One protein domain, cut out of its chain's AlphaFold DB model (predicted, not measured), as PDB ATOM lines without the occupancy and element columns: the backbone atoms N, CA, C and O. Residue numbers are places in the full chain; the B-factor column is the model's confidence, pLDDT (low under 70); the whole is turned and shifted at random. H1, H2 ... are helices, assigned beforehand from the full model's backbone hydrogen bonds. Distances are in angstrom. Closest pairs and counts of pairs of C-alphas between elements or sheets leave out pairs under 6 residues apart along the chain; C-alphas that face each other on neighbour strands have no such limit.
ATOM      1  N   PHE A   4      54.089  43.476 -13.398       76.19
ATOM      2  CA  PHE A   4      53.045  44.183 -12.639       76.19
ATOM      3  C   PHE A   4      53.555  44.703 -11.292       76.19
ATOM      4  O   PHE A   4      53.219  45.811 -10.879       76.19
ATOM      5  N   ALA A   5      54.427  43.937 -10.631       78.81
ATOM      6  CA  ALA A   5      55.087  44.372  -9.402       78.81
ATOM      7  C   ALA A   5      56.014  45.572  -9.665       78.81
ATOM      8  O   ALA A   5      55.985  46.548  -8.917       78.81
ATOM      9  N   LEU A   6      56.776  45.547 -10.765       78.19
ATOM     10  CA  LEU A   6      57.608  46.667 -11.216       78.19
ATOM     11  C   LEU A   6      56.764  47.902 -11.543       78.19
ATOM     12  O   LEU A   6      57.126  49.014 -11.161       78.19
ATOM     13  N   TRP A   7      55.612  47.714 -12.188       80.69
ATOM     14  CA  TRP A   7      54.670  48.791 -12.468       80.69
ATOM     15  C   TRP A   7      54.139  49.437 -11.184       80.69
ATOM     16  O   TRP A   7      54.153  50.663 -11.066       80.69
ATOM     17  N   GLN A   8      53.719  48.628 -10.206       83.69
ATOM     18  CA  GLN A   8      53.264  49.116  -8.900       83.69
ATOM     19  C   GLN A   8      54.372  49.841  -8.125       83.69
ATOM     20  O   GLN A   8      54.099  50.842  -7.469       83.69
ATOM     21  N   ALA A   9      55.619  49.385  -8.251       84.31
ATOM     22  CA  ALA A   9      56.797  50.027  -7.667       84.31
ATOM     23  C   ALA A   9      57.250  51.302  -8.417       84.31
ATOM     24  O   ALA A   9      58.228  51.931  -8.026       84.31
ATOM     25  N   GLY A  10      56.555  51.702  -9.489       83.44
ATOM     26  CA  GLY A  10      56.858  52.910 -10.263       83.44
ATOM     27  C   GLY A  10      57.893  52.721 -11.378       83.44
ATOM     28  O   GLY A  10      58.153  53.661 -12.130       83.44
ATOM     29  N   HIS A  11      58.429  51.512 -11.570       85.88
ATOM     30  CA  HIS A  11      59.387  51.171 -12.629       85.88
ATOM     31  C   HIS A  11      58.689  50.898 -13.970       85.88
ATOM     32  O   HIS A  11      58.805  49.824 -14.562       85.88
ATOM     33  N   ARG A  12      57.936  51.890 -14.459       84.50
ATOM     34  CA  ARG A  12      57.034  51.746 -15.614       84.50
ATOM     35  C   ARG A  12      57.738  51.312 -16.898       84.50
ATOM     36  O   ARG A  12      57.226  50.443 -17.594       84.50
ATOM     37  N   THR A  13      58.900  51.889 -17.199       84.62
ATOM     38  CA  THR A  13      59.666  51.563 -18.413       84.62
ATOM     39  C   THR A  13      60.119  50.106 -18.410       84.62
ATOM     40  O   THR A  13      59.865  49.391 -19.371       84.62
ATOM     41  N   VAL A  14      60.683  49.645 -17.290       85.56
ATOM     42  CA  VAL A  14      61.154  48.259 -17.133       85.56
ATOM     43  C   VAL A  14      59.986  47.277 -17.245       85.56
ATOM     44  O   VAL A  14      60.079  46.275 -17.943       85.56
ATOM     45  N   ALA A  15      58.838  47.601 -16.638       86.75
ATOM     46  CA  ALA A  15      57.630  46.794 -16.788       86.75
ATOM     47  C   ALA A  15      57.173  46.682 -18.257       86.75
ATOM     48  O   ALA A  15      56.777  45.605 -18.696       86.75
ATOM     49  N   MET A  16      57.240  47.774 -19.033       88.12
ATOM     50  CA  MET A  16      56.875  47.756 -20.459       88.12
ATOM     51  C   MET A  16      57.849  46.936 -21.300       88.12
ATOM     52  O   MET A  16      57.412  46.200 -22.184       88.12
ATOM     53  N   GLU A  17      59.147  47.030 -21.020       88.94
ATOM     54  CA  GLU A  17      60.172  46.226 -21.690       88.94
ATOM     55  C   GLU A  17      59.952  44.729 -21.445       88.94
ATOM     56  O   GLU A  17      59.968  43.947 -22.401       88.94
ATOM     57  N   ASP A  18      59.648  44.350 -20.201       88.38
ATOM     58  CA  ASP A  18      59.327  42.976 -19.809       88.38
ATOM     59  C   ASP A  18      58.084  42.445 -20.536       88.38
ATOM     60  O   ASP A  18      58.103  41.340 -21.088       88.38
ATOM     61  N   TYR A  19      56.997  43.223 -20.581       91.25
ATOM     62  CA  TYR A  19      55.790  42.809 -21.301       91.25
ATOM     63  C   TYR A  19      56.031  42.689 -22.805       91.25
ATOM     64  O   TYR A  19      55.597  41.714 -23.422       91.25
ATOM     65  N   ALA A  20      56.776  43.622 -23.402       90.12
ATOM     66  CA  ALA A  20      57.135  43.547 -24.814       90.12
ATOM     67  C   ALA A  20      58.014  42.319 -25.113       90.12
ATOM     68  O   ALA A  20      57.834  41.665 -26.143       90.12
ATOM     69  N   ALA A  21      58.940  41.972 -24.214       91.12
ATOM     70  CA  ALA A  21      59.752  40.765 -24.328       91.12
ATOM     71  C   ALA A  21      58.898  39.492 -24.246       91.12
ATOM     72  O   ALA A  21      59.079  38.594 -25.069       91.12
ATOM     73  N   ALA A  22      57.926  39.436 -23.332       91.00
ATOM     74  CA  ALA A  22      57.007  38.307 -23.212       91.00
ATOM     75  C   ALA A  22      56.142  38.115 -24.472       91.00
ATOM     76  O   ALA A  22      56.008  36.995 -24.966       91.00
ATOM     77  N   VAL A  23      55.617  39.205 -25.044       92.19
ATOM     78  CA  VAL A  23      54.856  39.167 -26.307       92.19
ATOM     79  C   VAL A  23      55.729  38.678 -27.469       92.19
ATOM     80  O   VAL A  23      55.285  37.857 -28.272       92.19
ATOM     81  N   ARG A  24      56.987  39.129 -27.566       92.75
ATOM     82  CA  ARG A  24      57.920  38.630 -28.592       92.75
ATOM     83  C   ARG A  24      58.216  37.143 -28.413       92.75
ATOM     84  O   ARG A  24      58.128  36.396 -29.381       92.75
ATOM     85  N   ALA A  25      58.504  36.706 -27.188       91.38
ATOM     86  CA  ALA A  25      58.803  35.308 -26.887       91.38
ATOM     87  C   ALA A  25      57.640  34.367 -27.242       91.38
ATOM     88  O   ALA A  25      57.872  33.263 -27.733       91.38
ATOM     89  N   ALA A  26      56.393  34.821 -27.080       91.19
ATOM     90  CA  ALA A  26      55.215  34.036 -27.436       91.19
ATOM     91  C   ALA A  26      55.155  33.628 -28.919       91.19
ATOM     92  O   ALA A  26      54.547  32.608 -29.236       91.19
ATOM     93  N   HIS A  27      55.796  34.369 -29.828       91.06
ATOM     94  CA  HIS A  27      55.797  34.027 -31.255       91.06
ATOM     95  C   HIS A  27      56.540  32.717 -31.557       91.06
ATOM     96  O   HIS A  27      56.239  32.079 -32.561       91.06
ATOM     97  N   ALA A  28      57.464  32.296 -30.687       92.62
ATOM     98  CA  ALA A  28      58.157  31.013 -30.804       92.62
ATOM     99  C   ALA A  28      57.316  29.815 -30.318       92.62
ATOM    100  O   ALA A  28      57.725  28.672 -30.499       92.62
ATOM    101  N   ILE A  29      56.163  30.070 -29.692       92.50
ATOM    102  CA  ILE A  29      55.247  29.061 -29.149       92.50
ATOM    103  C   ILE A  29      54.093  28.864 -30.139       92.50
ATOM    104  O   ILE A  29      53.617  29.845 -30.730       92.50
ATOM    105  N   ALA A  30      53.630  27.622 -30.312       91.75
ATOM    106  CA  ALA A  30      52.456  27.316 -31.128       91.75
ATOM    107  C   ALA A  30      51.216  28.037 -30.575       91.75
ATOM    108  O   ALA A  30      51.068  28.193 -29.362       91.75
ATOM    109  N   GLN A  31      50.335  28.531 -31.448       88.88
ATOM    110  CA  GLN A  31      49.233  29.403 -31.024       88.88
ATOM    111  C   GLN A  31      48.309  28.718 -30.006       88.88
ATOM    112  O   GLN A  31      47.893  29.340 -29.029       88.88
ATOM    113  N   GLU A  32      48.073  27.425 -30.196       87.62
ATOM    114  CA  GLU A  32      47.221  26.563 -29.378       87.62
ATOM    115  C   GLU A  32      47.762  26.393 -27.948       87.62
ATOM    116  O   GLU A  32      47.001  26.183 -27.002       87.62
ATOM    117  N   GLU A  33      49.077  26.521 -27.770       90.81
ATOM    118  CA  GLU A  33      49.758  26.350 -26.484       90.81
ATOM    119  C   GLU A  33      49.876  27.669 -25.714       90.81
ATOM    120  O   GLU A  33      49.981  27.671 -24.487       90.81
ATOM    121  N   ARG A  34      49.822  28.820 -26.400       92.69
ATOM    122  CA  ARG A  34      50.036  30.142 -25.782       92.69
ATOM    123  C   ARG A  34      49.043  30.449 -24.664       92.69
ATOM    124  O   ARG A  34      49.431  31.099 -23.691       92.69
ATOM    125  N   GLY A  35      47.805  29.961 -24.764       88.50
ATOM    126  CA  GLY A  35      46.786  30.091 -23.714       88.50
ATOM    127  C   GLY A  35      47.167  29.421 -22.389       88.50
ATOM    128  O   GLY A  35      46.674  29.822 -21.341       88.50
ATOM    129  N   GLN A  36      48.089  28.455 -22.418       89.50
ATOM    130  CA  GLN A  36      48.575  27.715 -21.247       89.50
ATOM    131  C   GLN A  36      49.872  28.310 -20.665       89.50
ATOM    132  O   GLN A  36      50.441  27.784 -19.712       89.50
ATOM    133  N   THR A  37      50.358  29.412 -21.240       92.38
ATOM    134  CA  THR A  37      51.560  30.124 -20.784       92.38
ATOM    135  C   THR A  37      51.191  31.303 -19.879       92.38
ATOM    136  O   THR A  37      50.034  31.509 -19.524       92.38
ATOM    137  N   THR A  38      52.166  32.147 -19.528       90.62
ATOM    138  CA  THR A  38      51.903  33.415 -18.828       90.62
ATOM    139  C   THR A  38      51.425  34.541 -19.752       90.62
ATOM    140  O   THR A  38      51.143  35.635 -19.267       90.62
ATOM    141  N   LEU A  39      51.341  34.323 -21.070       94.12
ATOM    142  CA  LEU A  39      50.914  35.350 -22.024       94.12
ATOM    143  C   LEU A  39      49.515  35.936 -21.727       94.12
ATOM    144  O   LEU A  39      49.375  37.156 -21.801       94.12
ATOM    145  N   PRO A  40      48.491  35.153 -21.326       94.81
ATOM    146  CA  PRO A  40      47.200  35.721 -20.938       94.81
ATOM    147  C   PRO A  40      47.296  36.692 -19.753       94.81
ATOM    148  O   PRO A  40      46.595  37.703 -19.734       94.81
ATOM    149  N   LEU A  41      48.193  36.426 -18.793       93.06
ATOM    150  CA  LEU A  41      48.427  37.314 -17.647       93.06
ATOM    151  C   LEU A  41      49.051  38.641 -18.089       93.06
ATOM    152  O   LEU A  41      48.650  39.689 -17.599       93.06
ATOM    153  N   VAL A  42      49.967  38.611 -19.065       94.50
ATOM    154  CA  VAL A  42      50.544  39.831 -19.656       94.50
ATOM    155  C   VAL A  42      49.450  40.726 -20.233       94.50
ATOM    156  O   VAL A  42      49.428  41.923 -19.964       94.50
ATOM    157  N   PHE A  43      48.506  40.159 -20.989       96.06
ATOM    158  CA  PHE A  43      47.405  40.951 -21.537       96.06
ATOM    159  C   PHE A  43      46.452  41.467 -20.462       96.06
ATOM    160  O   PHE A  43      46.018  42.612 -20.556       96.06
ATOM    161  N   ALA A  44      46.151  40.676 -19.432       94.50
ATOM    162  CA  ALA A  44      45.332  41.150 -18.319       94.50
ATOM    163  C   ALA A  44      45.992  42.310 -17.559       94.50
ATOM    164  O   ALA A  44      45.323  43.300 -17.265       94.50
ATOM    165  N   ASP A  45      47.302  42.239 -17.314       94.00
ATOM    166  CA  ASP A  45      48.045  43.334 -16.693       94.00
ATOM    167  C   ASP A  45      47.983  44.605 -17.550       94.00
ATOM    168  O   ASP A  45      47.648  45.676 -17.042       94.00
ATOM    169  N   LEU A  46      48.234  44.487 -18.860       94.25
ATOM    170  CA  LEU A  46      48.162  45.613 -19.796       94.25
ATOM    171  C   LEU A  46      46.770  46.263 -19.805       94.25
ATOM    172  O   LEU A  46      46.674  47.489 -19.726       94.25
ATOM    173  N   LEU A  47      45.694  45.466 -19.830       95.44
ATOM    174  CA  LEU A  47      44.326  45.986 -19.735       95.44
ATOM    175  C   LEU A  47      44.086  46.708 -18.404       95.44
ATOM    176  O   LEU A  47      43.524  47.803 -18.395       95.44
ATOM    177  N   ARG A  48      44.542  46.135 -17.285       94.12
ATOM    178  CA  ARG A  48      44.383  46.726 -15.948       94.12
ATOM    179  C   ARG A  48      45.139  48.040 -15.793       94.12
ATOM    180  O   ARG A  48      44.691  48.931 -15.075       94.12
ATOM    181  N   MET A  49      46.287  48.158 -16.447       91.38
ATOM    182  CA  MET A  49      47.098  49.370 -16.453       91.38
ATOM    183  C   MET A  49      46.488  50.492 -17.292       91.38
ATOM    184  O   MET A  49      46.684  51.659 -16.962       91.38
ATOM    185  N   GLN A  50      45.770  50.140 -18.360       92.56
ATOM    186  CA  GLN A  50      45.090  51.083 -19.250       92.56
ATOM    187  C   GLN A  50      43.759  51.552 -18.651       92.56
ATOM    188  O   GLN A  50      43.521  52.749 -18.529       92.56
ATOM    189  N   ASP A  51      42.915  50.613 -18.220       95.56
ATOM    190  CA  ASP A  51      41.619  50.894 -17.602       95.56
ATOM    191  C   ASP A  51      41.310  49.834 -16.534       95.56
ATOM    192  O   ASP A  51      40.720  48.777 -16.793       95.56
ATOM    193  N   LYS A  52      41.718  50.131 -15.294       94.62
ATOM    194  CA  LYS A  52      41.526  49.239 -14.144       94.62
ATOM    195  C   LYS A  52      40.054  48.892 -13.923       94.62
ATOM    196  O   LYS A  52      39.736  47.723 -13.728       94.62
ATOM    197  N   HIS A  53      39.170  49.889 -13.961       96.88
ATOM    198  CA  HIS A  53      37.746  49.694 -13.689       96.88
ATOM    199  C   HIS A  53      37.114  48.761 -14.726       96.88
ATOM    200  O   HIS A  53      36.353  47.854 -14.388       96.88
ATOM    201  N   ARG A  54      37.461  48.938 -16.002       97.12
ATOM    202  CA  ARG A  54      36.973  48.071 -17.076       97.12
ATOM    203  C   ARG A  54      37.546  46.663 -17.011       97.12
ATOM    204  O   ARG A  54      36.794  45.719 -17.228       97.12
ATOM    205  N   SER A  55      38.828  46.510 -16.678       96.88
ATOM    206  CA  SER A  55      39.430  45.192 -16.429       96.88
ATOM    207  C   SER A  55      38.688  44.457 -15.307       96.88
ATOM    208  O   SER A  55      38.272  43.315 -15.482       96.88
ATOM    209  N   GLU A  56      38.411  45.139 -14.194       97.19
ATOM    210  CA  GLU A  56      37.645  44.580 -13.073       97.19
ATOM    211  C   GLU A  56      36.197  44.246 -13.469       97.19
ATOM    212  O   GLU A  56      35.649  43.238 -13.027       97.19
ATOM    213  N   ALA A  57      35.582  45.020 -14.368       97.94
ATOM    214  CA  ALA A  57      34.264  44.706 -14.917       97.94
ATOM    215  C   ALA A  57      34.262  43.437 -15.799       97.94
ATOM    216  O   ALA A  57      33.280  42.690 -15.779       97.94
ATOM    217  N   LEU A  58      35.342  43.165 -16.547       97.44
ATOM    218  CA  LEU A  58      35.504  41.923 -17.322       97.44
ATOM    219  C   LEU A  58      35.658  40.698 -16.407       97.44
ATOM    220  O   LEU A  58      35.052  39.653 -16.678       97.44
ATOM    221  N   GLU A  59      36.425  40.834 -15.321       97.38
ATOM    222  CA  GLU A  59      36.581  39.808 -14.279       97.38
ATOM    223  C   GLU A  59      35.232  39.536 -13.587       97.38
ATOM    224  O   GLU A  59      34.773  38.393 -13.521       97.38
ATOM    225  N   ALA A  60      34.535  40.594 -13.161       97.69
ATOM    226  CA  ALA A  60      33.230  40.501 -12.511       97.69
ATOM    227  C   ALA A  60      32.157  39.873 -13.418       97.69
ATOM    228  O   ALA A  60      31.296  39.132 -12.939       97.69
ATOM    229  N   ALA A  61      32.197  40.133 -14.730       97.56
ATOM    230  CA  ALA A  61      31.297  39.491 -15.684       97.56
ATOM    231  C   ALA A  61      31.473  37.962 -15.698       97.56
ATOM    232  O   ALA A  61      30.475  37.244 -15.625       97.56
ATOM    233  N   ALA A  62      32.713  37.461 -15.706       96.88
ATOM    234  CA  ALA A  62      32.954  36.019 -15.619       96.88
ATOM    235  C   ALA A  62      32.575  35.430 -14.262       96.88
ATOM    236  O   ALA A  62      31.979  34.356 -14.227       96.88
ATOM    237  N   ALA A  63      32.848  36.132 -13.159       97.31
ATOM    238  CA  ALA A  63      32.427  35.679 -11.835       97.31
ATOM    239  C   ALA A  63      30.899  35.487 -11.765       97.31
ATOM    240  O   ALA A  63      30.420  34.467 -11.271       97.31
ATOM    241  N   ARG A  64      30.125  36.421 -12.338       97.50
ATOM    242  CA  ARG A  64      28.661  36.290 -12.444       97.50
ATOM    243  C   ARG A  64      28.239  35.106 -13.309       97.50
ATOM    244  O   ARG A  64      27.319  34.391 -12.932       97.50
ATOM    245  N   PHE A  65      28.899  34.879 -14.444       97.12
ATOM    246  CA  PHE A  65      28.620  33.710 -15.283       97.12
ATOM    247  C   PHE A  65      28.897  32.389 -14.553       97.12
ATOM    248  O   PHE A  65      28.106  31.452 -14.658       97.12
ATOM    249  N   GLN A  66      29.982  32.306 -13.781       96.50
ATOM    250  CA  GLN A  66      30.299  31.115 -12.996       96.50
ATOM    251  C   GLN A  66      29.226  30.841 -11.931       96.50
ATOM    252  O   GLN A  66      28.769  29.706 -11.799       96.50
ATOM    253  N   GLN A  67      28.782  31.881 -11.217       97.50
ATOM    254  CA  GLN A  67      27.684  31.783 -10.248       97.50
ATOM    255  C   GLN A  67      26.375  31.342 -10.914       97.50
ATOM    256  O   GLN A  67      25.690  30.451 -10.413       97.50
ATOM    257  N   GLU A  68      26.045  31.930 -12.066       97.56
ATOM    258  CA  GLU A  68      24.871  31.559 -12.855       97.56
ATOM    259  C   GLU A  68      24.938  30.092 -13.293       97.56
ATOM    260  O   GLU A  68      23.971  29.355 -13.129       97.56
ATOM    261  N   SER A  69      26.090  29.633 -13.778       96.44
ATOM    262  CA  SER A  69      26.282  28.252 -14.231       96.44
ATOM    263  C   SER A  69      26.090  27.248 -13.094       96.44
ATOM    264  O   SER A  69      25.379  26.258 -13.259       96.44
ATOM    265  N   GLN A  70      26.653  27.528 -11.914       97.38
ATOM    266  CA  GLN A  70      26.448  26.710 -10.715       97.38
ATOM    267  C   GLN A  70      24.974  26.664 -10.303       97.38
ATOM    268  O   GLN A  70      24.449  25.593 -10.005       97.38
ATOM    269  N   ARG A  71      24.280  27.808 -10.340       98.31
ATOM    270  CA  ARG A  71      22.840  27.866 -10.067       98.31
ATOM    271  C   ARG A  71      22.049  26.994 -11.042       98.31
ATOM    272  O   ARG A  71      21.194  26.227 -10.613       98.31
ATOM    273  N   LEU A  72      22.337  27.094 -12.341       97.88
ATOM    274  CA  LEU A  72      21.660  26.318 -13.383       97.88
ATOM    275  C   LEU A  72      21.841  24.807 -13.194       97.88
ATOM    276  O   LEU A  72      20.876  24.062 -13.367       97.88
ATOM    277  N   LEU A  73      23.044  24.372 -12.813       97.38
ATOM    278  CA  LEU A  73      23.339  22.970 -12.508       97.38
ATOM    279  C   LEU A  73      22.523  22.475 -11.308       97.38
ATOM    280  O   LEU A  73      21.808  21.483 -11.430       97.38
ATOM    281  N   LEU A  74      22.529  23.215 -10.195       98.06
ATOM    282  CA  LEU A  74      21.756  22.863  -8.995       98.06
ATOM    283  C   LEU A  74      20.242  22.820  -9.259       98.06
ATOM    284  O   LEU A  74      19.536  21.945  -8.751       98.06
ATOM    285  N   GLU A  75      19.721  23.747 -10.068       97.88
ATOM    286  CA  GLU A  75      18.316  23.743 -10.491       97.88
ATOM    287  C   GLU A  75      17.970  22.488 -11.305       97.88
ATOM    288  O   GLU A  75      16.896  21.910 -11.115       97.88
ATOM    289  N   ALA A  76      18.864  22.050 -12.196       97.19
ATOM    290  CA  ALA A  76      18.674  20.838 -12.988       97.19
ATOM    291  C   ALA A  76      18.740  19.571 -12.119       97.19
ATOM    292  O   ALA A  76      17.853  18.723 -12.219       97.19
ATOM    293  N   GLU A  77      19.718  19.476 -11.216       97.19
ATOM    294  CA  GLU A  77      19.847  18.376 -10.247       97.19
ATOM    295  C   GLU A  77      18.599  18.254  -9.360       97.19
ATOM    296  O   GLU A  77      18.045  17.164  -9.175       97.19
ATOM    297  N   THR A  78      18.100  19.390  -8.866       97.44
ATOM    298  CA  THR A  78      16.864  19.448  -8.078       97.44
ATOM    299  C   THR A  78      15.668  18.996  -8.915       97.44
ATOM    300  O   THR A  78      14.874  18.174  -8.461       97.44
ATOM    301  N   ALA A  79      15.546  19.478 -10.157       96.19
ATOM    302  CA  ALA A  79      14.451  19.098 -11.042       96.19
ATOM    303  C   ALA A  79      14.428  17.584 -11.302       96.19
ATOM    304  O   ALA A  79      13.370  16.973 -11.158       96.19
ATOM    305  N   VAL A  80      15.581  16.970 -11.597       96.44
ATOM    306  CA  VAL A  80      15.700  15.511 -11.772       96.44
ATOM    307  C   VAL A  80      15.281  14.764 -10.504       96.44
ATOM    308  O   VAL A  80      14.509  13.811 -10.590       96.44
ATOM    309  N   SER A  81      15.713  15.232  -9.330       94.94
ATOM    310  CA  SER A  81      15.410  14.600  -8.036       94.94
ATOM    311  C   SER A  81      13.915  14.595  -7.684       94.94
ATOM    312  O   SER A  81      13.468  13.768  -6.894       94.94
ATOM    313  N   THR A  82      13.128  15.503  -8.272       95.62
ATOM    314  CA  THR A  82      11.671  15.597  -8.055       95.62
ATOM    315  C   THR A  82      10.829  14.800  -9.055       95.62
ATOM    316  O   THR A  82       9.610  14.720  -8.895       95.62
ATOM    317  N   LEU A  83      11.437  14.206 -10.089       95.31
ATOM    318  CA  LEU A  83      10.699  13.459 -11.108       95.31
ATOM    319  C   LEU A  83      10.105  12.168 -10.532       95.31
ATOM    320  O   LEU A  83      10.824  11.298 -10.045       95.31
ATOM    321  N   ASN A  84       8.789  11.998 -10.667       90.38
ATOM    322  CA  ASN A  84       8.107  10.759 -10.312       90.38
ATOM    323  C   ASN A  84       6.966  10.448 -11.306       90.38
ATOM    324  O   ASN A  84       5.956  11.155 -11.294       90.38
ATOM    325  N   PRO A  85       7.095   9.418 -12.166       85.00
ATOM    326  CA  PRO A  85       8.270   8.561 -12.339       85.00
ATOM    327  C   PRO A  85       9.417   9.278 -13.076       85.00
ATOM    328  O   PRO A  85       9.195  10.042 -14.018       85.00
ATOM    329  N   ALA A  86      10.661   8.976 -12.700       90.25
ATOM    330  CA  ALA A  86      11.865   9.467 -13.372       90.25
ATOM    331  C   ALA A  86      12.119   8.722 -14.698       90.25
ATOM    332  O   ALA A  86      12.996   7.870 -14.813       90.25
ATOM    333  N   THR A  87      11.306   9.012 -15.715       95.50
ATOM    334  CA  THR A  87      11.480   8.418 -17.050       95.50
ATOM    335  C   THR A  87      12.678   9.026 -17.785       95.50
ATOM    336  O   THR A  87      12.984  10.208 -17.628       95.50
ATOM    337  N   ALA A  88      13.311   8.250 -18.670       94.62
ATOM    338  CA  ALA A  88      14.419   8.734 -19.502       94.62
ATOM    339  C   ALA A  88      14.042   9.968 -20.349       94.62
ATOM    340  O   ALA A  88      14.860  10.863 -20.551       94.62
ATOM    341  N   ALA A  89      12.790  10.047 -20.817       95.50
ATOM    342  CA  ALA A  89      12.295  11.197 -21.570       95.50
ATOM    343  C   ALA A  89      12.230  12.472 -20.709       95.50
ATOM    344  O   ALA A  89      12.617  13.542 -21.178       95.50
ATOM    345  N   ALA A  90      11.791  12.351 -19.452       94.50
ATOM    346  CA  ALA A  90      11.717  13.474 -18.523       94.50
ATOM    347  C   ALA A  90      13.114  13.988 -18.134       94.50
ATOM    348  O   ALA A  90      13.345  15.195 -18.165       94.50
ATOM    349  N   VAL A  91      14.069  13.089 -17.870       95.75
ATOM    350  CA  VAL A  91      15.472  13.465 -17.606       95.75
ATOM    351  C   VAL A  91      16.076  14.184 -18.815       95.75
ATOM    352  O   VAL A  91      16.583  15.295 -18.683       95.75
ATOM    353  N   LYS A  92      15.900  13.634 -20.024       96.06
ATOM    354  CA  LYS A  92      16.383  14.260 -21.266       96.06
ATOM    355  C   LYS A  92      15.803  15.660 -21.494       96.06
ATOM    356  O   LYS A  92      16.459  16.519 -22.084       96.06
ATOM    357  N   GLN A  93      14.570  15.910 -21.055       95.75
ATOM    358  CA  GLN A  93      13.962  17.237 -21.136       95.75
ATOM    359  C   GLN A  93      14.625  18.234 -20.175       95.75
ATOM    360  O   GLN A  93      14.836  19.388 -20.561       95.75
ATOM    361  N   VAL A  94      14.968  17.805 -18.956       96.19
ATOM    362  CA  VAL A  94      15.715  18.632 -17.995       96.19
ATOM    363  C   VAL A  94      17.107  18.952 -18.539       96.19
ATOM    364  O   VAL A  94      17.464  20.130 -18.594       96.19
ATOM    365  N   ASP A  95      17.827  17.955 -19.057       95.38
ATOM    366  CA  ASP A  95      19.156  18.144 -19.654       95.38
ATOM    367  C   ASP A  95      19.120  19.122 -20.828       95.38
ATOM    368  O   ASP A  95      19.905  20.068 -20.887       95.38
ATOM    369  N   ARG A  96      18.156  18.964 -21.743       95.06
ATOM    370  CA  ARG A  96      17.999  19.886 -22.877       95.06
ATOM    371  C   ARG A  96      17.750  21.320 -22.407       95.06
ATOM    372  O   ARG A  96      18.260  22.265 -23.006       95.06
ATOM    373  N   ARG A  97      16.958  21.507 -21.347       96.62
ATOM    374  CA  ARG A  97      16.695  22.835 -20.774       96.62
ATOM    375  C   ARG A  97      17.948  23.425 -20.129       96.62
ATOM    376  O   ARG A  97      18.192  24.618 -20.305       96.62
ATOM    377  N   LEU A  98      18.718  22.619 -19.398       96.75
ATOM    378  CA  LEU A  98      20.002  23.028 -18.829       96.75
ATOM    379  C   LEU A  98      20.958  23.479 -19.937       96.75
ATOM    380  O   LEU A  98      21.491  24.586 -19.862       96.75
ATOM    381  N   GLN A  99      21.086  22.677 -20.999       94.69
ATOM    382  CA  GLN A  99      21.959  22.976 -22.131       94.69
ATOM    383  C   GLN A  99      21.643  24.330 -22.769       94.69
ATOM    384  O   GLN A  99      22.517  25.185 -22.886       94.69
ATOM    385  N   LEU A 100      20.369  24.563 -23.096       93.94
ATOM    386  CA  LEU A 100      19.923  25.824 -23.691       93.94
ATOM    387  C   LEU A 100      20.182  27.038 -22.784       93.94
ATOM    388  O   LEU A 100      20.486  28.121 -23.281       93.94
ATOM    389  N   ARG A 101      20.053  26.884 -21.461       96.81
ATOM    390  CA  ARG A 101      20.263  27.988 -20.509       96.81
ATOM    391  C   ARG A 101      21.738  28.297 -20.286       96.81
ATOM    392  O   ARG A 101      22.078  29.472 -20.204       96.81
ATOM    393  N   LEU A 102      22.595  27.278 -20.225       96.12
ATOM    394  CA  LEU A 102      24.046  27.464 -20.155       96.12
ATOM    395  C   LEU A 102      24.575  28.145 -21.421       96.12
ATOM    396  O   LEU A 102      25.326  29.111 -21.319       96.12
ATOM    397  N   GLU A 103      24.112  27.714 -22.597       93.62
ATOM    398  CA  GLU A 103      24.442  28.346 -23.880       93.62
ATOM    399  C   GLU A 103      24.028  29.827 -23.896       93.62
ATOM    400  O   GLU A 103      24.823  30.715 -24.203       93.62
ATOM    401  N   ALA A 104      22.787  30.123 -23.491       92.50
ATOM    402  CA  ALA A 104      22.289  31.494 -23.430       92.50
ATOM    403  C   ALA A 104      23.089  32.365 -22.442       92.50
ATOM    404  O   ALA A 104      23.409  33.514 -22.754       92.50
ATOM    405  N   ALA A 105      23.442  31.827 -21.270       95.50
ATOM    406  CA  ALA A 105      24.270  32.520 -20.284       95.50
ATOM    407  C   ALA A 105      25.686  32.795 -20.815       95.50
ATOM    408  O   ALA A 105      26.220  33.888 -20.615       95.50
ATOM    409  N   PHE A 106      26.274  31.840 -21.541       94.75
ATOM    410  CA  PHE A 106      27.581  31.991 -22.173       94.75
ATOM    411  C   PHE A 106      27.571  33.077 -23.258       94.75
ATOM    412  O   PHE A 106      28.434  33.960 -23.274       94.75
ATOM    413  N   LEU A 107      26.553  33.090 -24.123       91.69
ATOM    414  CA  LEU A 107      26.380  34.141 -25.129       91.69
ATOM    415  C   LEU A 107      26.192  35.521 -24.482       91.69
ATOM    416  O   LEU A 107      26.818  36.486 -24.924       91.69
ATOM    417  N   ALA A 108      25.394  35.615 -23.415       92.94
ATOM    418  CA  ALA A 108      25.184  36.861 -22.680       92.94
ATOM    419  C   ALA A 108      26.478  37.382 -22.031       92.94
ATOM    420  O   ALA A 108      26.780  38.573 -22.141       92.94
ATOM    421  N   LEU A 109      27.279  36.498 -21.420       95.38
ATOM    422  CA  LEU A 109      28.609  36.839 -20.904       95.38
ATOM    423  C   LEU A 109      29.481  37.439 -22.008       95.38
ATOM    424  O   LEU A 109      30.059  38.516 -21.838       95.38
ATOM    425  N   ARG A 110      29.592  36.737 -23.140       93.00
ATOM    426  CA  ARG A 110      30.448  37.179 -24.240       93.00
ATOM    427  C   ARG A 110      29.982  38.529 -24.793       93.00
ATOM    428  O   ARG A 110      30.814  39.412 -24.967       93.00
ATOM    429  N   GLN A 111      28.676  38.731 -24.984       92.69
ATOM    430  CA  GLN A 111      28.114  40.021 -25.411       92.69
ATOM    431  C   GLN A 111      28.428  41.147 -24.420       92.69
ATOM    432  O   GLN A 111      28.839  42.233 -24.827       92.69
ATOM    433  N   GLN A 112      28.287  40.885 -23.118       95.00
ATOM    434  CA  GLN A 112      28.624  41.855 -22.080       95.00
ATOM    435  C   GLN A 112      30.106  42.250 -22.135       95.00
ATOM    436  O   GLN A 112      30.426  43.438 -22.068       95.00
ATOM    437  N   ARG A 113      31.011  41.275 -22.275       95.62
ATOM    438  CA  ARG A 113      32.452  41.540 -22.379       95.62
ATOM    439  C   ARG A 113      32.808  42.300 -23.659       95.62
ATOM    440  O   ARG A 113      33.570  43.259 -23.582       95.62
ATOM    441  N   GLU A 114      32.212  41.965 -24.806       94.81
ATOM    442  CA  GLU A 114      32.411  42.736 -26.045       94.81
ATOM    443  C   GLU A 114      31.947  44.193 -25.903       94.81
ATOM    444  O   GLU A 114      32.649  45.102 -26.347       94.81
ATOM    445  N   ALA A 115      30.810  44.437 -25.245       93.75
ATOM    446  CA  ALA A 115      30.317  45.791 -24.998       93.75
ATOM    447  C   ALA A 115      31.258  46.591 -24.081       93.75
ATOM    448  O   ALA A 115      31.531  47.764 -24.347       93.75
ATOM    449  N   LEU A 116      31.798  45.954 -23.036       96.19
ATOM    450  CA  LEU A 116      32.807  46.562 -22.168       96.19
ATOM    451  C   LEU A 116      34.069  46.924 -22.955       96.19
ATOM    452  O   LEU A 116      34.565  48.037 -22.800       96.19
ATOM    453  N   ILE A 117      34.555  46.032 -23.821       95.56
ATOM    454  CA  ILE A 117      35.734  46.268 -24.666       95.56
ATOM    455  C   ILE A 117      35.490  47.415 -25.655       95.56
ATOM    456  O   ILE A 117      36.357  48.271 -25.820       95.56
ATOM    457  N   ALA A 118      34.315  47.468 -26.287       93.38
ATOM    458  CA  ALA A 118      33.968  48.506 -27.259       93.38
ATOM    459  C   ALA A 118      34.032  49.923 -26.663       93.38
ATOM    460  O   ALA A 118      34.460  50.862 -27.331       93.38
ATOM    461  N   GLN A 119      33.639  50.055 -25.395       93.81
ATOM    462  CA  GLN A 119      33.652  51.306 -24.635       93.81
ATOM    463  C   GLN A 119      35.036  51.684 -24.077       93.81
ATOM    464  O   GLN A 119      35.167  52.752 -23.483       93.81
ATOM    465  N   GLY A 120      36.045  50.815 -24.206       93.69
ATOM    466  CA  GLY A 120      37.426  51.140 -23.845       93.69
ATOM    467  C   GLY A 120      38.024  52.196 -24.771       93.69
ATOM    468  O   GLY A 120      37.475  52.488 -25.833       93.69
ATOM    469  N   ASP A 121      39.159  52.772 -24.386       95.00
ATOM    470  CA  ASP A 121      39.918  53.639 -25.282       95.00
ATOM    471  C   ASP A 121      40.635  52.832 -26.384       95.00
ATOM    472  O   ASP A 121      40.508  51.608 -26.505       95.00
ATOM    473  N   GLU A 122      41.368  53.532 -27.249       94.25
ATOM    474  CA  GLU A 122      42.060  52.887 -28.361       94.25
ATOM    475  C   GLU A 122      43.176  51.942 -27.896       94.25
ATOM    476  O   GLU A 122      43.334  50.867 -28.476       94.25
ATOM    477  N   SER A 123      43.898  52.281 -26.827       93.38
ATOM    478  CA  SER A 123      44.948  51.431 -26.258       93.38
ATOM    479  C   SER A 123      44.375  50.129 -25.686       93.38
ATOM    480  O   SER A 123      44.901  49.051 -25.972       93.38
ATOM    481  N   PHE A 124      43.245  50.202 -24.979       95.44
ATOM    482  CA  PHE A 124      42.512  49.042 -24.473       95.44
ATOM    483  C   PHE A 124      42.087  48.114 -25.611       95.44
ATOM    484  O   PHE A 124      42.363  46.910 -25.595       95.44
ATOM    485  N   ARG A 125      41.477  48.675 -26.660       95.56
ATOM    486  CA  ARG A 125      41.061  47.897 -27.834       95.56
ATOM    487  C   ARG A 125      42.247  47.312 -28.603       95.56
ATOM    488  O   ARG A 125      42.134  46.192 -29.099       95.56
ATOM    489  N   GLN A 126      43.377  48.016 -28.695       94.94
ATOM    490  CA  GLN A 126      44.609  47.503 -29.307       94.94
ATOM    491  C   GLN A 126      45.157  46.288 -28.559       94.94
ATOM    492  O   GLN A 126      45.448  45.276 -29.195       94.94
ATOM    493  N   THR A 127      45.212  46.352 -27.230       95.56
ATOM    494  CA  THR A 127      45.628  45.224 -26.383       95.56
ATOM    495  C   THR A 127      44.737  44.008 -26.614       95.56
ATOM    496  O   THR A 127      45.242  42.908 -26.828       95.56
ATOM    497  N   VAL A 128      43.412  44.198 -26.666       95.88
ATOM    498  CA  VAL A 128      42.474  43.107 -26.972       95.88
ATOM    499  C   VAL A 128      42.685  42.546 -28.380       95.88
ATOM    500  O   VAL A 128      42.622  41.331 -28.559       95.88
ATOM    501  N   ARG A 129      42.935  43.390 -29.393       94.38
ATOM    502  CA  ARG A 129      43.226  42.911 -30.756       94.38
ATOM    503  C   ARG A 129      44.457  42.014 -30.768       94.38
ATOM    504  O   ARG A 129      44.363  40.900 -31.263       94.38
ATOM    505  N   LEU A 130      45.550  42.477 -30.171       94.81
ATOM    506  CA  LEU A 130      46.793  41.721 -30.104       94.81
ATOM    507  C   LEU A 130      46.615  40.403 -29.339       94.81
ATOM    508  O   LEU A 130      47.098  39.363 -29.779       94.81
ATOM    509  N   ALA A 131      45.867  40.425 -28.234       95.06
ATOM    510  CA  ALA A 131      45.536  39.220 -27.485       95.06
ATOM    511  C   ALA A 131      44.726  38.220 -28.320       95.06
ATOM    512  O   ALA A 131      45.003  37.028 -28.266       95.06
ATOM    513  N   ARG A 132      43.770  38.676 -29.138       93.81
ATOM    514  CA  ARG A 132      43.004  37.793 -30.037       93.81
ATOM    515  C   ARG A 132      43.851  37.188 -31.146       93.81
ATOM    516  O   ARG A 132      43.644  36.031 -31.499       93.81
ATOM    517  N   ASP A 133      44.785  37.968 -31.675       92.12
ATOM    518  CA  ASP A 133      45.679  37.518 -32.739       92.12
ATOM    519  C   ASP A 133      46.713  36.506 -32.197       92.12
ATOM    520  O   ASP A 133      47.100  35.578 -32.903       92.12
ATOM    521  N   LEU A 134      47.129  36.638 -30.927       93.38
ATOM    522  CA  LEU A 134      48.129  35.762 -30.307       93.38
ATOM    523  C   LEU A 134      47.565  34.590 -29.500       93.38
ATOM    524  O   LEU A 134      48.258  33.581 -29.410       93.38
ATOM    525  N   LEU A 135      46.366  34.701 -28.924       92.88
ATOM    526  CA  LEU A 135      45.717  33.649 -28.131       92.88
ATOM    527  C   LEU A 135      44.654  32.936 -28.968       92.88
ATOM    528  O   LEU A 135      44.929  31.900 -29.561       92.88
ATOM    529  N   HIS A 136      43.453  33.503 -29.067       90.31
ATOM    530  CA  HIS A 136      42.387  32.993 -29.925       90.31
ATOM    531  C   HIS A 136      41.402  34.114 -30.302       90.31
ATOM    532  O   HIS A 136      41.221  35.062 -29.529       90.31
ATOM    533  N   PRO A 137      40.678  34.005 -31.436       88.81
ATOM    534  CA  PRO A 137      39.826  35.083 -31.962       88.81
ATOM    535  C   PRO A 137      38.707  35.567 -31.031       88.81
ATOM    536  O   PRO A 137      38.129  36.635 -31.247       88.81
ATOM    537  N   HIS A 138      38.365  34.783 -30.009       88.75
ATOM    538  CA  HIS A 138      37.281  35.070 -29.070       88.75
ATOM    539  C   HIS A 138      37.751  35.534 -27.698       88.75
ATOM    540  O   HIS A 138      36.914  35.719 -26.815       88.75
ATOM    541  N   TRP A 139      39.055  35.760 -27.531       92.62
ATOM    542  CA  TRP A 139      39.599  36.244 -26.275       92.62
ATOM    543  C   TRP A 139      38.977  37.594 -25.901       92.62
ATOM    544  O   TRP A 139      38.908  38.525 -26.717       92.62
ATOM    545  N   ASN A 140      38.492  37.697 -24.665       92.81
ATOM    546  CA  ASN A 140      37.762  38.866 -24.173       92.81
ATOM    547  C   ASN A 140      38.092  39.213 -22.710       92.81
ATOM    548  O   ASN A 140      37.265  39.794 -22.005       92.81
ATOM    549  N   GLY A 141      39.313  38.890 -22.278       93.50
ATOM    550  CA  GLY A 141      39.831  39.168 -20.939       93.50
ATOM    551  C   GLY A 141      39.975  37.920 -20.072       93.50
ATOM    552  O   GLY A 141      39.579  36.823 -20.462       93.50
ATOM    553  N   LEU A 142      40.547  38.109 -18.879       92.81
ATOM    554  CA  LEU A 142      40.657  37.062 -17.866       92.81
ATOM    555  C   LEU A 142      39.530  37.146 -16.812       92.81
ATOM    556  O   LEU A 142      38.983  38.228 -16.586       92.81
ATOM    557  N   PRO A 143      39.153  36.020 -16.173       93.62
ATOM    558  CA  PRO A 143      39.520  34.654 -16.559       93.62
ATOM    559  C   PRO A 143      39.012  34.326 -17.969       93.62
ATOM    560  O   PRO A 143      37.995  34.881 -18.408       93.62
ATOM    561  N   ASP A 144      39.763  33.482 -18.675       91.88
ATOM    562  CA  ASP A 144      39.354  32.975 -19.979       91.88
ATOM    563  C   ASP A 144      38.238  31.951 -19.764       91.88
ATOM    564  O   ASP A 144      38.357  31.059 -18.921       91.88
ATOM    565  N   VAL A 145      37.115  32.140 -20.452       90.81
ATOM    566  CA  VAL A 145      35.901  31.351 -20.223       90.81
ATOM    567  C   VAL A 145      35.662  30.472 -21.436       90.81
ATOM    568  O   VAL A 145      35.299  30.962 -22.507       90.81
ATOM    569  N   ALA A 146      35.853  29.168 -21.243       86.44
ATOM    570  CA  ALA A 146      35.565  28.153 -22.243       86.44
ATOM    571  C   ALA A 146      34.055  28.002 -22.481       86.44
ATOM    572  O   ALA A 146      33.220  28.399 -21.662       86.44
ATOM    573  N   HIS A 147      33.710  27.392 -23.613       89.12
ATOM    574  CA  HIS A 147      32.339  26.998 -23.899       89.12
ATOM    575  C   HIS A 147      31.837  26.015 -22.832       89.12
ATOM    576  O   HIS A 147      32.577  25.096 -22.488       89.12
ATOM    577  N   PRO A 148      30.579  26.106 -22.366       86.31
ATOM    578  CA  PRO A 148      30.038  25.187 -21.355       86.31
ATOM    579  C   PRO A 148      29.978  23.708 -21.788       86.31
ATOM    580  O   PRO A 148      29.690  22.846 -20.965       86.31
ATOM    581  N   PHE A 149      30.233  23.422 -23.066       86.44
ATOM    582  CA  PHE A 149      30.219  22.079 -23.664       86.44
ATOM    583  C   PHE A 149      31.501  21.783 -24.449       86.44
ATOM    584  O   PHE A 149      31.461  21.038 -25.422       86.44
ATOM    585  N   ASP A 150      32.605  22.443 -24.084       81.81
ATOM    586  CA  ASP A 150      33.944  22.213 -24.641       81.81
ATOM    587  C   ASP A 150      34.058  22.366 -26.167       81.81
ATOM    588  O   ASP A 150      35.020  21.898 -26.778       81.81
ATOM    589  N   ALA A 151      33.110  23.068 -26.800       76.81
ATOM    590  CA  ALA A 151      33.250  23.459 -28.194       76.81
ATOM    591  C   ALA A 151      34.523  24.313 -28.335       76.81
ATOM    592  O   ALA A 151      34.711  25.257 -27.550       76.81
TER     593      ALA A 151
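What this domain is: This is residues 4 to 151 of the 180 residues of an uncharacterized protein of Cronobacter dublinensis 582 (UniProt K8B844). A long helical hairpin of H5 and H6, side by side and opposite ways, runs out from a head of shorter helices and makes most of the length. In the head H2, H4 and H7 pack with their centres in a triangle, the small H1 packs on H2, and the tail of residues 135 to 151, with no named element, lies in the angle between head and hairpin. The printed part has 148 residues with seven named helices, H1 to H7 in chain order, and no named strand; its class is all helix. It is loose, with a radius of gyration of the C-alphas of 19.5 A and spans of 67 by 32 by 25 A.

How they stand to each other: H1, residues 4 to 8, touches residues 12 to 15 of H2, residues 12 to 26; the closest C-alphas are those of Leu 6 and Ala 15, 5.6 A apart. H3, residues 31 to 34, touches no helix. H4, residues 39 to 50, is the hub, touching three helices. With its residues 39 to 42 it touches H2, the C-alphas of Tyr 19 and Val 42 being closest at 6.3 A; they run opposite ways at a shallow tilt of 32 degrees, only just short of steep. Residues 44 to 48 of H4 touch residues 54 to 56 of H5, residues 52 to 81, at a steep tilt of 56 degrees, with the C-alphas of Arg 48 and Ser 55 closest at 5.2 A. H5 and H6, residues 88 to 118, form a helical hairpin at a shallow tilt of 7 degrees; their closest C-alphas, of Leu 58 and Arg 113, are 5.9 A apart. H7, residues 122 to 134, touches H6 at a steep tilt of 48 degrees, the C-alphas of Ile 117 and Arg 125 being closest at 6.4 A. H7 also touches H4, opposite ways at a shallow tilt of 5 degrees, with the C-alphas of Leu 47 and Phe 124 closest at 5.9 A. H5 and H7 are apart, as are H4 and H6. In H1, H2, H4, H5, H6 and H7 every O i to N i+4 pair is within hydrogen-bond range; H3 is too short for such a pair.

Where its parts are: H1 begins at C-alpha 4, (53.045, 44.183, -12.639). From first to last C-alpha H1 measures 6.2 A, H2 21.4 A, H3 5.4 A and H4 17.0 A. H5 measures 43.8 A and ends at C-alpha 81, (15.410, 14.600, -8.036). H6 measures 45.0 A. H7 measures 18.3 A and ends at C-alpha 134, (48.129, 35.762, -30.307).

The domain as a whole: The two C-alphas farthest apart, those of Thr 13 and Pro 85, are 67.3 A apart. Residues 84 to 89, of which 88 and 89 belong to H6, stand free. The printed part has no cut. The link from H5 to H6 is short, and the other links between named helices are tight. The mean pLDDT of the printed part is 92.8, and no printed residue is under 70.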